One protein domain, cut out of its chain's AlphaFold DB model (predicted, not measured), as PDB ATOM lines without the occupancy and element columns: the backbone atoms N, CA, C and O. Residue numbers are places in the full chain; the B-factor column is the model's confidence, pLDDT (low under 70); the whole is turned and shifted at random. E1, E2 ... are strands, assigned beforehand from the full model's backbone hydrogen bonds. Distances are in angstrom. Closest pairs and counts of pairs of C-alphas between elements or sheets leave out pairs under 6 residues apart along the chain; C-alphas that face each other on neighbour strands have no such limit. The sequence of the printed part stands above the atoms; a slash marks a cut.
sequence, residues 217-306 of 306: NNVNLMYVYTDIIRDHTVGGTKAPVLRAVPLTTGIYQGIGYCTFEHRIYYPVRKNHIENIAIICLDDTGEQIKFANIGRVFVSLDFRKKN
ATOM      1  N   ASN A 217      -1.622  -6.509 -27.447       40.88
ATOM      2  CA  ASN A 217      -0.283  -6.669 -28.035       40.88
ATOM      3  C   ASN A 217      -0.261  -7.771 -29.108       40.88
ATOM      4  O   ASN A 217       0.449  -8.766 -28.987       40.88
ATOM      5  N   ASN A 218      -1.020  -7.532 -30.176       42.62
ATOM      6  CA  ASN A 218      -0.670  -7.938 -31.530       42.62
ATOM      7  C   ASN A 218      -0.448  -6.729 -32.453       42.62
ATOM      8  O   ASN A 218      -0.267  -6.941 -33.648       42.62
ATOM      9  N   VAL A 219      -0.350  -5.493 -31.923       51.88
ATOM     10  CA  VAL A 219       0.062  -4.326 -32.724       51.88
ATOM     11  C   VAL A 219       1.537  -4.435 -33.109       51.88
ATOM     12  O   VAL A 219       2.415  -3.748 -32.595       51.88
ATOM     13  N   ASN A 220       1.821  -5.321 -34.053       57.62
ATOM     14  CA  ASN A 220       3.111  -5.429 -34.708       57.62
ATOM     15  C   ASN A 220       3.292  -4.295 -35.720       57.62
ATOM     16  O   ASN A 220       4.411  -4.052 -36.159       57.62
ATOM     17  N   LEU A 221       2.205  -3.611 -36.107       65.75
ATOM     18  CA  LEU A 221       2.175  -2.622 -37.177       65.75
ATOM     19  C   LEU A 221       1.333  -1.400 -36.792       65.75
ATOM     20  O   LEU A 221       0.169  -1.519 -36.428       65.75
ATOM     21  N   MET A 222       1.909  -0.216 -36.964       77.81
ATOM     22  CA  MET A 222       1.196   1.053 -37.027       77.81
ATOM     23  C   MET A 222       0.948   1.415 -38.488       77.81
ATOM     24  O   MET A 222       1.892   1.596 -39.260       77.81
ATOM     25  N   TYR A 223      -0.310   1.590 -38.866       82.62
ATOM     26  CA  TYR A 223      -0.696   2.101 -40.174       82.62
ATOM     27  C   TYR A 223      -0.855   3.619 -40.117       82.62
ATOM     28  O   TYR A 223      -1.622   4.157 -39.319       82.62
ATOM     29  N   VAL A 224      -0.125   4.323 -40.982       86.31
ATOM     30  CA  VAL A 224      -0.148   5.786 -41.074       86.31
ATOM     31  C   VAL A 224      -1.063   6.192 -42.221       86.31
ATOM     32  O   VAL A 224      -0.689   6.105 -43.391       86.31
ATOM     33  N   TYR A 225      -2.264   6.640 -41.886       91.19
ATOM     34  CA  TYR A 225      -3.265   7.127 -42.827       91.19
ATOM     35  C   TYR A 225      -3.088   8.613 -43.098       91.19
ATOM     36  O   TYR A 225      -2.649   9.373 -42.231       91.19
ATOM     37  N   THR A 226      -3.487   9.037 -44.294       91.06
ATOM     38  CA  THR A 226      -3.576  10.455 -44.635       91.06
ATOM     39  C   THR A 226      -4.726  10.753 -45.586       91.06
ATOM     40  O   THR A 226      -5.206   9.875 -46.295       91.06
ATOM     41  N   ASP A 227      -5.158  12.008 -45.645       92.06
ATOM     42  CA  ASP A 227      -6.224  12.463 -46.536       92.06
ATOM     43  C   ASP A 227      -5.720  13.013 -47.888       92.06
ATOM     44  O   ASP A 227      -6.532  13.376 -48.749       92.06
ATOM     45  N   ILE A 228      -4.398  13.078 -48.099       92.38
ATOM     46  CA  ILE A 228      -3.804  13.695 -49.299       92.38
ATOM     47  C   ILE A 228      -3.446  12.717 -50.417       92.38
ATOM     48  O   ILE A 228      -3.287  13.161 -51.552       92.38
ATOM     49  N   ILE A 229      -3.323  11.414 -50.156       89.62
ATOM     50  CA  ILE A 229      -3.004  10.419 -51.195       89.62
ATOM     51  C   ILE A 229      -4.266   9.714 -51.689       89.62
ATOM     52  O   ILE A 229      -5.280   9.657 -50.995       89.62
ATOM     53  N   ARG A 230      -4.215   9.179 -52.909       87.88
ATOM     54  CA  ARG A 230      -5.268   8.291 -53.411       87.88
ATOM     55  C   ARG A 230      -5.196   6.924 -52.736       87.88
ATOM     56  O   ARG A 230      -4.110   6.436 -52.410       87.88
ATOM     57  N   ASP A 231      -6.356   6.293 -52.613       88.19
ATOM     58  CA  ASP A 231      -6.470   4.934 -52.098       88.19
ATOM     59  C   ASP A 231      -5.666   3.962 -52.969       88.19
ATOM     60  O   ASP A 231      -5.700   4.004 -54.205       88.19
ATOM     61  N   HIS A 232      -4.953   3.050 -52.323       81.12
ATOM     62  CA  HIS A 232      -4.249   1.951 -52.972       81.12
ATOM     63  C   HIS A 232      -4.448   0.668 -52.175       81.12
ATOM     64  O   HIS A 232      -5.068   0.669 -51.114       81.12
ATOM     65  N   THR A 233      -4.011  -0.453 -52.744       75.50
ATOM     66  CA  THR A 233      -4.238  -1.760 -52.127       75.50
ATOM     67  C   THR A 233      -3.310  -1.947 -50.929       75.50
ATOM     68  O   THR A 233      -2.094  -1.873 -51.087       75.50
ATOM     69  N   VAL A 234      -3.888  -2.232 -49.764       69.94
ATOM     70  CA  VAL A 234      -3.197  -2.524 -48.502       69.94
ATOM     71  C   VAL A 234      -3.938  -3.678 -47.837       69.94
ATOM     72  O   VAL A 234      -5.140  -3.575 -47.622       69.94
ATOM     73  N   GLY A 235      -3.265  -4.802 -47.574       60.81
ATOM     74  CA  GLY A 235      -3.872  -5.940 -46.862       60.81
ATOM     75  C   GLY A 235      -5.178  -6.483 -47.469       60.81
ATOM     76  O   GLY A 235      -6.025  -6.977 -46.740       60.81
ATOM     77  N   GLY A 236      -5.381  -6.352 -48.785       70.19
ATOM     78  CA  GLY A 236      -6.605  -6.796 -49.473       70.19
ATOM     79  C   GLY A 236      -7.734  -5.759 -49.559       70.19
ATOM     80  O   GLY A 236      -8.719  -6.014 -50.246       70.19
ATOM     81  N   THR A 237      -7.584  -4.574 -48.956       78.25
ATOM     82  CA  THR A 237      -8.544  -3.458 -49.061       78.25
ATOM     83  C   THR A 237      -7.942  -2.236 -49.769       78.25
ATOM     84  O   THR A 237      -6.733  -2.171 -49.996       78.25
ATOM     85  N   LYS A 238      -8.778  -1.267 -50.165       85.81
ATOM     86  CA  LYS A 238      -8.355   0.030 -50.716       85.81
ATOM     87  C   LYS A 238      -8.371   1.082 -49.614       85.81
ATOM     88  O   LYS A 238      -9.421   1.347 -49.044       85.81
ATOM     89  N   ALA A 239      -7.217   1.681 -49.333       85.12
ATOM     90  CA  ALA A 239      -7.089   2.688 -48.285       85.12
ATOM     91  C   ALA A 239      -5.958   3.698 -48.573       85.12
ATOM     92  O   ALA A 239      -4.993   3.359 -49.267       85.12
ATOM     93  N   PRO A 240      -6.037   4.936 -48.047       90.19
ATOM     94  CA  PRO A 240      -5.010   5.960 -48.229       90.19
ATOM     95  C   PRO A 240      -3.923   5.874 -47.137       90.19
ATOM     96  O   PRO A 240      -3.776   6.760 -46.294       90.19
ATOM     97  N   VAL A 241      -3.148   4.785 -47.148       87.75
ATOM     98  CA  VAL A 241      -2.098   4.502 -46.147       87.75
ATOM     99  C   VAL A 241      -0.708   4.881 -46.663       87.75
ATOM    100  O   VAL A 241      -0.179   4.250 -47.564       87.75
ATOM    101  N   LEU A 242      -0.044   5.865 -46.066       83.94
ATOM    102  CA  LEU A 242       1.331   6.224 -46.446       83.94
ATOM    103  C   LEU A 242       2.328   5.095 -46.176       83.94
ATOM    104  O   LEU A 242       3.295   4.916 -46.924       83.94
ATOM    105  N   ARG A 243       2.137   4.381 -45.060       79.06
ATOM    106  CA  ARG A 243       3.050   3.326 -44.623       79.06
ATOM    107  C   ARG A 243       2.446   2.430 -43.546       79.06
ATOM    108  O   ARG A 243       1.621   2.883 -42.759       79.06
ATOM    109  N   ALA A 244       2.945   1.199 -43.479       76.94
ATOM    110  CA  ALA A 244       2.893   0.360 -42.290       76.94
ATOM    111  C   ALA A 244       4.269   0.403 -41.605       76.94
ATOM    112  O   ALA A 244       5.292   0.189 -42.258       76.94
ATOM    113  N   VAL A 245       4.300   0.732 -40.319       74.44
ATOM    114  CA  VAL A 245       5.514   0.867 -39.509       74.44
ATOM    115  C   VAL A 245       5.539  -0.268 -38.493       74.44
ATOM    116  O   VAL A 245       4.601  -0.356 -37.702       74.44
ATOM    117  N   PRO A 246       6.571  -1.124 -38.466       66.62
ATOM    118  CA  PRO A 246       6.669  -2.140 -37.435       66.62
ATOM    119  C   PRO A 246       6.917  -1.497 -36.071       66.62
ATOM    120  O   PRO A 246       7.829  -0.681 -35.919       66.62
ATOM    121  N   LEU A 247       6.106  -1.859 -35.079       66.56
ATOM    122  CA  LEU A 247       6.316  -1.437 -33.697       66.56
ATOM    123  C   LEU A 247       7.174  -2.495 -32.999       66.56
ATOM    124  O   LEU A 247       6.704  -3.579 -32.671       66.56
ATOM    125  N   THR A 248       8.461  -2.207 -32.803       56.41
ATOM    126  CA  THR A 248       9.362  -3.110 -32.076       56.41
ATOM    127  C   THR A 248       9.219  -2.917 -30.570       56.41
ATOM    128  O   THR A 248       9.432  -1.818 -30.054       56.41
ATOM    129  N   THR A 249       8.913  -3.997 -29.856       52.56
ATOM    130  CA  THR A 249       8.808  -4.065 -28.394       52.56
ATOM    131  C   THR A 249      10.197  -4.129 -27.742       52.56
ATOM    132  O   THR A 249      10.664  -5.171 -27.295       52.56
ATOM    133  N   GLY A 250      10.905  -2.996 -27.722       44.03
ATOM    134  CA  GLY A 250      12.156  -2.829 -26.973       44.03
ATOM    135  C   GLY A 250      11.905  -2.137 -25.632       44.03
ATOM    136  O   GLY A 250      11.673  -0.934 -25.594       44.03
ATOM    137  N   ILE A 251      11.958  -2.887 -24.531       40.12
ATOM    138  CA  ILE A 251      11.390  -2.508 -23.219       40.12
ATOM    139  C   ILE A 251      12.240  -1.513 -22.412       40.12
ATOM    140  O   ILE A 251      11.782  -0.994 -21.403       40.12
ATOM    141  N   TYR A 252      13.447  -1.152 -22.849       36.91
ATOM    142  CA  TYR A 252      14.341  -0.343 -22.005       36.91
ATOM    143  C   TYR A 252      14.850   0.966 -22.596       36.91
ATOM    144  O   TYR A 252      15.499   1.728 -21.884       36.91
ATOM    145  N   GLN A 253      14.556   1.282 -23.855       34.59
ATOM    146  CA  GLN A 253      15.054   2.510 -24.478       34.59
ATOM    147  C   GLN A 253      14.008   3.074 -25.422       34.59
ATOM    148  O   GLN A 253      14.047   2.848 -26.627       34.59
ATOM    149  N   GLY A 254      13.046   3.792 -24.835       47.41
ATOM    150  CA  GLY A 254      12.051   4.555 -25.573       47.41
ATOM    151  C   GLY A 254      12.656   5.290 -26.771       47.41
ATOM    152  O   GLY A 254      13.788   5.762 -26.708       47.41
ATOM    153  N   ILE A 255      11.834   5.400 -27.818       47.41
ATOM    154  CA  ILE A 255      12.097   5.905 -29.179       47.41
ATOM    155  C   ILE A 255      12.231   4.757 -30.197       47.41
ATOM    156  O   ILE A 255      13.316   4.312 -30.552       47.41
ATOM    157  N   GLY A 256      11.089   4.338 -30.754       52.38
ATOM    158  CA  GLY A 256      11.047   3.638 -32.037       52.38
ATOM    159  C   GLY A 256      11.196   4.647 -33.175       52.38
ATOM    160  O   GLY A 256      10.199   5.147 -33.690       52.38
ATOM    161  N   TYR A 257      12.429   5.005 -33.543       51.62
ATOM    162  CA  TYR A 257      12.668   5.779 -34.762       51.62
ATOM    163  C   TYR A 257      12.746   4.813 -35.945       51.62
ATOM    164  O   TYR A 257      13.692   4.039 -36.060       51.62
ATOM    165  N   CYS A 258      11.745   4.845 -36.824       55.88
ATOM    166  CA  CYS A 258      11.787   4.120 -38.088       55.88
ATOM    167  C   CYS A 258      12.159   5.102 -39.203       55.88
ATOM    168  O   CYS A 258      11.339   5.921 -39.625       55.88
ATOM    169  N   THR A 259      13.412   5.057 -39.653       56.50
ATOM    170  CA  THR A 259      13.845   5.760 -40.866       56.50
ATOM    171  C   THR A 259      13.622   4.857 -42.059       56.50
ATOM    172  O   THR A 259      13.944   3.673 -42.021       56.50
ATOM    173  N   PHE A 260      13.113   5.420 -43.146       62.03
ATOM    174  CA  PHE A 260      12.941   4.674 -44.378       62.03
ATOM    175  C   PHE A 260      13.874   5.211 -45.450       62.03
ATOM    176  O   PHE A 260      13.761   6.366 -45.855       62.03
ATOM    177  N   GLU A 261      14.761   4.353 -45.937       59.56
ATOM    178  CA  GLU A 261      15.774   4.720 -46.932       59.56
ATOM    179  C   GLU A 261      15.179   4.885 -48.341       59.56
ATOM    180  O   GLU A 261      15.678   5.663 -49.152       59.56
ATOM    181  N   HIS A 262      14.054   4.216 -48.619       63.97
ATOM    182  CA  HIS A 262      13.402   4.228 -49.928       63.97
ATOM    183  C   HIS A 262      12.120   5.077 -49.918       63.97
ATOM    184  O   HIS A 262      11.122   4.757 -49.255       63.97
ATOM    185  N   ARG A 263      12.138   6.172 -50.691       69.25
ATOM    186  CA  ARG A 263      10.972   7.043 -50.902       69.25
ATOM    187  C   ARG A 263       9.972   6.347 -51.822       69.25
ATOM    188  O   ARG A 263      10.312   5.969 -52.939       69.25
ATOM    189  N   ILE A 264       8.733   6.207 -51.357       72.06
ATOM    190  CA  ILE A 264       7.614   5.705 -52.163       72.06
ATOM    191  C   ILE A 264       6.697   6.890 -52.444       72.06
ATOM    192  O   ILE A 264       6.272   7.573 -51.513       72.06
ATOM    193  N   TYR A 265       6.413   7.139 -53.721       82.50
ATOM    194  CA  TYR A 265       5.521   8.215 -54.143       82.50
ATOM    195  C   TYR A 265       4.138   7.662 -54.465       82.50
ATOM    196  O   TYR A 265       3.999   6.727 -55.255       82.50
ATOM    197  N   TYR A 266       3.117   8.301 -53.903       85.06
ATOM    198  CA  TYR A 266       1.718   8.017 -54.194       85.06
ATOM    199  C   TYR A 266       1.091   9.176 -54.973       85.06
ATOM    200  O   TYR A 266       1.451  10.335 -54.743       85.06
ATOM    201  N   PRO A 267       0.134   8.912 -55.881       88.81
ATOM    202  CA  PRO A 267      -0.637   9.974 -56.505       88.81
ATOM    203  C   PRO A 267      -1.405  10.773 -55.452       88.81
ATOM    204  O   PRO A 267      -2.107  10.202 -54.615       88.81
ATOM    205  N   VAL A 268      -1.320  12.097 -55.538       90.19
ATOM    206  CA  VAL A 268      -2.084  12.997 -54.673       90.19
ATOM    207  C   VAL A 268      -3.569  12.942 -55.065       90.19
ATOM    208  O   VAL A 268      -3.936  12.822 -56.241       90.19
ATOM    209  N   ARG A 269      -4.447  12.979 -54.063       88.81
ATOM    210  CA  ARG A 269      -5.906  12.979 -54.213       88.81
ATOM    211  C   ARG A 269      -6.461  14.367 -54.532       88.81
ATOM    212  O   ARG A 269      -7.492  14.459 -55.192       88.81
ATOM    213  N   LYS A 270      -5.788  15.420 -54.068       85.31
ATOM    214  CA  LYS A 270      -6.217  16.821 -54.149       85.31
ATOM    215  C   LYS A 270      -5.183  17.658 -54.910       85.31
ATOM    216  O   LYS A 270      -3.986  17.427 -54.776       85.31
ATOM    217  N   ASN A 271      -5.643  18.645 -55.676       84.69
ATOM    218  CA  ASN A 271      -4.765  19.587 -56.392       84.69
ATOM    219  C   ASN A 271      -4.403  20.820 -55.548       84.69
ATOM    220  O   ASN A 271      -3.503  21.569 -55.909       84.69
ATOM    221  N   HIS A 272      -5.115  21.019 -54.439       88.94
ATOM    222  CA  HIS A 272      -4.912  22.081 -53.462       88.94
ATOM    223  C   HIS A 272      -4.915  21.449 -52.067       88.94
ATOM    224  O   HIS A 272      -5.787  20.626 -51.774       88.94
ATOM    225  N   ILE A 273      -3.922  21.778 -51.244       88.88
ATOM    226  CA  ILE A 273      -3.727  21.208 -49.906       88.88
ATOM    227  C   ILE A 273      -3.529  22.369 -48.935       88.88
ATOM    228  O   ILE A 273      -2.499  23.033 -48.970       88.88
ATOM    229  N   GLU A 274      -4.513  22.598 -48.070       91.38
ATOM    230  CA  GLU A 274      -4.418  23.581 -46.979       91.38
ATOM    231  C   GLU A 274      -4.072  22.907 -45.655       91.38
ATOM    232  O   GLU A 274      -3.281  23.421 -44.873       91.38
ATOM    233  N   ASN A 275      -4.655  21.728 -45.426       91.31
ATOM    234  CA  ASN A 275      -4.493  20.938 -44.216       91.31
ATOM    235  C   ASN A 275      -4.173  19.493 -44.596       91.31
ATOM    236  O   ASN A 275      -4.687  18.980 -45.592       91.31
ATOM    237  N   ILE A 276      -3.335  18.850 -43.785       89.69
ATOM    238  CA  ILE A 276      -2.967  17.441 -43.928       89.69
ATOM    239  C   ILE A 276      -3.383  16.738 -42.645       89.69
ATOM    240  O   ILE A 276      -2.850  17.026 -41.573       89.69
ATOM    241  N   ALA A 277      -4.325  15.809 -42.758       91.19
ATOM    242  CA  ALA A 277      -4.670  14.920 -41.666       91.19
ATOM    243  C   ALA A 277      -3.735  13.708 -41.698       91.19
ATOM    244  O   ALA A 277      -3.552  13.079 -42.744       91.19
ATOM    245  N   ILE A 278      -3.161  13.378 -40.542       88.75
ATOM    246  CA  ILE A 278      -2.408  12.144 -40.319       88.75
ATOM    247  C   ILE A 278      -3.061  11.406 -39.158       88.75
ATOM    248  O   ILE A 278      -3.264  11.984 -38.091       88.75
ATOM    249  N   ILE A 279      -3.385  10.133 -39.372       89.12
ATOM    250  CA  ILE A 279      -3.984   9.272 -38.350       89.12
ATOM    251  C   ILE A 279      -3.148   8.003 -38.253       89.12
ATOM    252  O   ILE A 279      -2.894   7.344 -39.259       89.12
ATOM    253  N   CYS A 280      -2.725   7.660 -37.041       85.19
ATOM    254  CA  CYS A 280      -2.010   6.423 -36.761       85.19
ATOM    255  C   CYS A 280      -2.987   5.420 -36.153       85.19
ATOM    256  O   CYS A 280      -3.500   5.663 -35.057       85.19
ATOM    257  N   LEU A 281      -3.236   4.324 -36.865       83.06
ATOM    258  CA  LEU A 281      -4.081   3.228 -36.403       83.06
ATOM    259  C   LEU A 281      -3.239   1.976 -36.162       83.06
ATOM    260  O   LEU A 281      -2.225   1.773 -36.835       83.06
ATOM    261  N   ASP A 282      -3.659   1.152 -35.214       76.50
ATOM    262  CA  ASP A 282      -3.141  -0.202 -35.064       76.50
ATOM    263  C   ASP A 282      -3.745  -1.167 -36.100       76.50
ATOM    264  O   ASP A 282      -4.535  -0.785 -36.969       76.50
ATOM    265  N   ASP A 283      -3.341  -2.431 -36.038       71.94
ATOM    266  CA  ASP A 283      -3.845  -3.511 -36.883       71.94
ATOM    267  C   ASP A 283      -5.312  -3.876 -36.614       71.94
ATOM    268  O   ASP A 283      -5.946  -4.502 -37.465       71.94
ATOM    269  N   THR A 284      -5.877  -3.428 -35.489       70.56
ATOM    270  CA  THR A 284      -7.309  -3.543 -35.174       70.56
ATOM    271  C   THR A 284      -8.131  -2.347 -35.669       70.56
ATOM    272  O   THR A 284      -9.360  -2.381 -35.621       70.56
ATOM    273  N   GLY A 285      -7.473  -1.306 -36.192       75.00
ATOM    274  CA  GLY A 285      -8.103  -0.071 -36.657       75.00
ATOM    275  C   GLY A 285      -8.357   0.957 -35.552       75.00
ATOM    276  O   GLY A 285      -9.000   1.977 -35.811       75.00
ATOM    277  N   GLU A 286      -7.857   0.733 -34.336       77.75
ATOM    278  CA  GLU A 286      -7.963   1.690 -33.237       77.75
ATOM    279  C   GLU A 286      -6.844   2.729 -33.286       77.75
ATOM    280  O   GLU A 286      -5.724   2.470 -33.725       77.75
ATOM    281  N   GLN A 287      -7.149   3.949 -32.841       80.75
ATOM    282  CA  GLN A 287      -6.178   5.034 -32.851       80.75
ATOM    283  C   GLN A 287      -5.089   4.805 -31.801       80.75
ATOM    284  O   GLN A 287      -5.370   4.693 -30.605       80.75
ATOM    285  N   ILE A 288      -3.832   4.837 -32.244       74.75
ATOM    286  CA  ILE A 288      -2.679   4.709 -31.355       74.75
ATOM    287  C   ILE A 288      -2.589   5.947 -30.464       74.75
ATOM    288  O   ILE A 288      -2.485   7.083 -30.937       74.75
ATOM    289  N   LYS A 289      -2.594   5.717 -29.149       70.75
ATOM    290  CA  LYS A 289      -2.418   6.756 -28.134       70.75
ATOM    291  C   LYS A 289      -0.957   6.809 -27.708       70.75
ATOM    292  O   LYS A 289      -0.437   5.867 -27.115       70.75
ATOM    293  N   PHE A 290      -0.300   7.931 -27.975       66.94
ATOM    294  CA  PHE A 290       1.039   8.184 -27.457       66.94
ATOM    295  C   PHE A 290       0.949   8.483 -25.956       66.94
ATOM    296  O   PHE A 290       0.251   9.412 -25.552       66.94
ATOM    297  N   ALA A 291       1.641   7.698 -25.122       56.56
ATOM    298  CA  ALA A 291       1.797   8.020 -23.702       56.56
ATOM    299  C   ALA A 291       2.502   9.380 -23.539       56.56
ATOM    300  O   ALA A 291       3.193   9.800 -24.463       56.56
ATOM    301  N   ASN A 292       2.356  10.024 -22.372       46.78
ATOM    302  CA  ASN A 292       2.684  11.423 -22.004       46.78
ATOM    303  C   ASN A 292       3.951  12.110 -22.595       46.78
ATOM    304  O   ASN A 292       4.105  13.316 -22.428       46.78
ATOM    305  N   ILE A 293       4.868  11.393 -23.252       53.53
ATOM    306  CA  ILE A 293       6.155  11.877 -23.788       53.53
ATOM    307  C   ILE A 293       6.351  11.513 -25.283       53.53
ATOM    308  O   ILE A 293       7.332  11.919 -25.905       53.53
ATOM    309  N   GLY A 294       5.436  10.756 -25.896       54.69
ATOM    310  CA  GLY A 294       5.543  10.323 -27.290       54.69
ATOM    311  C   GLY A 294       5.334  11.473 -28.276       54.69
ATOM    312  O   GLY A 294       4.381  12.242 -28.166       54.69
ATOM    313  N   ARG A 295       6.232  11.591 -29.259       63.12
ATOM    314  CA  ARG A 295       6.158  12.580 -30.344       63.12
ATOM    315  C   ARG A 295       6.224  11.865 -31.686       63.12
ATOM    316  O   ARG A 295       7.018  10.943 -31.847       63.12
ATOM    317  N   VAL A 296       5.428  12.322 -32.647       69.00
ATOM    318  CA  VAL A 296       5.473  11.843 -34.034       69.00
ATOM    319  C   VAL A 296       6.073  12.930 -34.906       69.00
ATOM    320  O   VAL A 296       5.593  14.061 -34.909       69.00
ATOM    321  N   PHE A 297       7.100  12.572 -35.670       73.12
ATOM    322  CA  PHE A 297       7.649  13.417 -36.723       73.12
ATOM    323  C   PHE A 297       7.296  12.803 -38.073       73.12
ATOM    324  O   PHE A 297       7.659  11.662 -38.352       73.12
ATOM    325  N   VAL A 298       6.585  13.561 -38.907       75.50
ATOM    326  CA  VAL A 298       6.248  13.164 -40.277       75.50
ATOM    327  C   VAL A 298       6.934  14.127 -41.234       75.50
ATOM    328  O   VAL A 298       6.740  15.338 -41.150       75.50
ATOM    329  N   SER A 299       7.726  13.588 -42.156       80.50
ATOM    330  CA  SER A 299       8.311  14.346 -43.261       80.50
ATOM    331  C   SER A 299       7.732  13.837 -44.573       80.50
ATOM    332  O   SER A 299       7.837  12.651 -44.883       80.50
ATOM    333  N   LEU A 300       7.101  14.734 -45.330       83.38
ATOM    334  CA  LEU A 300       6.462  14.428 -46.608       83.38
ATOM    335  C   LEU A 300       7.256  15.074 -47.742       83.38
ATOM    336  O   LEU A 300       7.596  16.253 -47.669       83.38
ATOM    337  N   ASP A 301       7.529  14.299 -48.787       86.06
ATOM    338  CA  ASP A 301       8.212  14.769 -49.989       86.06
ATOM    339  C   ASP A 301       7.219  14.852 -51.156       86.06
ATOM    340  O   ASP A 301       6.580  13.858 -51.516       86.06
ATOM    341  N   PHE A 302       7.088  16.041 -51.747       86.62
ATOM    342  CA  PHE A 302       6.179  16.306 -52.859       86.62
ATOM    343  C   PHE A 302       6.967  16.436 -54.156       86.62
ATOM    344  O   PHE A 302       7.806  17.320 -54.315       86.62
ATOM    345  N   ARG A 303       6.640  15.584 -55.129       85.38
ATOM    346  CA  ARG A 303       7.263  15.590 -56.452       85.38
ATOM    347  C   ARG A 303       6.219  15.816 -57.537       85.38
ATOM    348  O   ARG A 303       5.222  15.097 -57.610       85.38
ATOM    349  N   LYS A 304       6.482  16.772 -58.433       85.62
ATOM    350  CA  LYS A 304       5.696  16.933 -59.662       85.62
ATOM    351  C   LYS A 304       5.904  15.702 -60.546       85.62
ATOM    352  O   LYS A 304       7.040  15.288 -60.786       85.62
ATOM    353  N   LYS A 305       4.807  15.094 -60.999       73.25
ATOM    354  CA  LYS A 305       4.866  13.993 -61.960       73.25
ATOM    355  C   LYS A 305       5.376  14.566 -63.288       73.25
ATOM    356  O   LYS A 305       4.752  15.490 -63.806       73.25
ATOM    357  N   ASN A 306       6.526  14.073 -63.748       58.09
ATOM    358  CA  ASN A 306       7.034  14.361 -65.091       58.09
ATOM    359  C   ASN A 306       6.149  13.684 -66.135       58.09
ATOM    360  O   ASN A 306       5.666  12.564 -65.837       58.09
TER     361      ASN A 306
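Overview. This is residues 217 to 306 of the 306 residues of an uncharacterized protein of Tetranychus urticae (UniProt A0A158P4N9). There is little regular structure: a small antiparallel sheet, E4 - E1 - E5, has the hairpin of E2 and E3 off to one side and long unnamed stretches, among them residues 295 to 304, running lengthwise on the other. The 90 printed residues hold five strands, E1 to E5 along the chain, and no named helix; the class is all strand, with 22 residues in named elements. The outline is elongated, 46 by 26 by 25 A, yet only just compact, close to loose, with a radius of gyration of the C-alphas of 14.4 A.

Arrangement. Start at inner strand E1, residues 221 to 226; edge strand E4, residues 241 to 246, is antiparallel to it at 160 degrees, with N 222 and O 245 within hydrogen-bond range at 2.8 A. Edge strand E5, residues 278 to 281, is antiparallel to E1 at 151 degrees, with N 225 and O 279 at 2.8 A. Look next at the antiparallel hairpin of E2, residues 232 to 234, and E3, residues 237 to 239, where N 234 and O 237 are 2.9 A apart. E3 and E4 meet only through their link.

Along the chain. Find C-alpha 221 at (2.175, -2.622, -37.177); E1 runs 16.1 A from there. E4 spans 14.0 A, and E5 ends at C-alpha 281, (-4.081, 3.228, -36.403).

Size, cuts and confidence. The farthest C-alphas, of Tyr 252 and Asn 306, are 46.1 A apart. The printed part has no cut; E4 to E5 is a long link. Confidence is under 70 at 33 residues, among them 246 to 263.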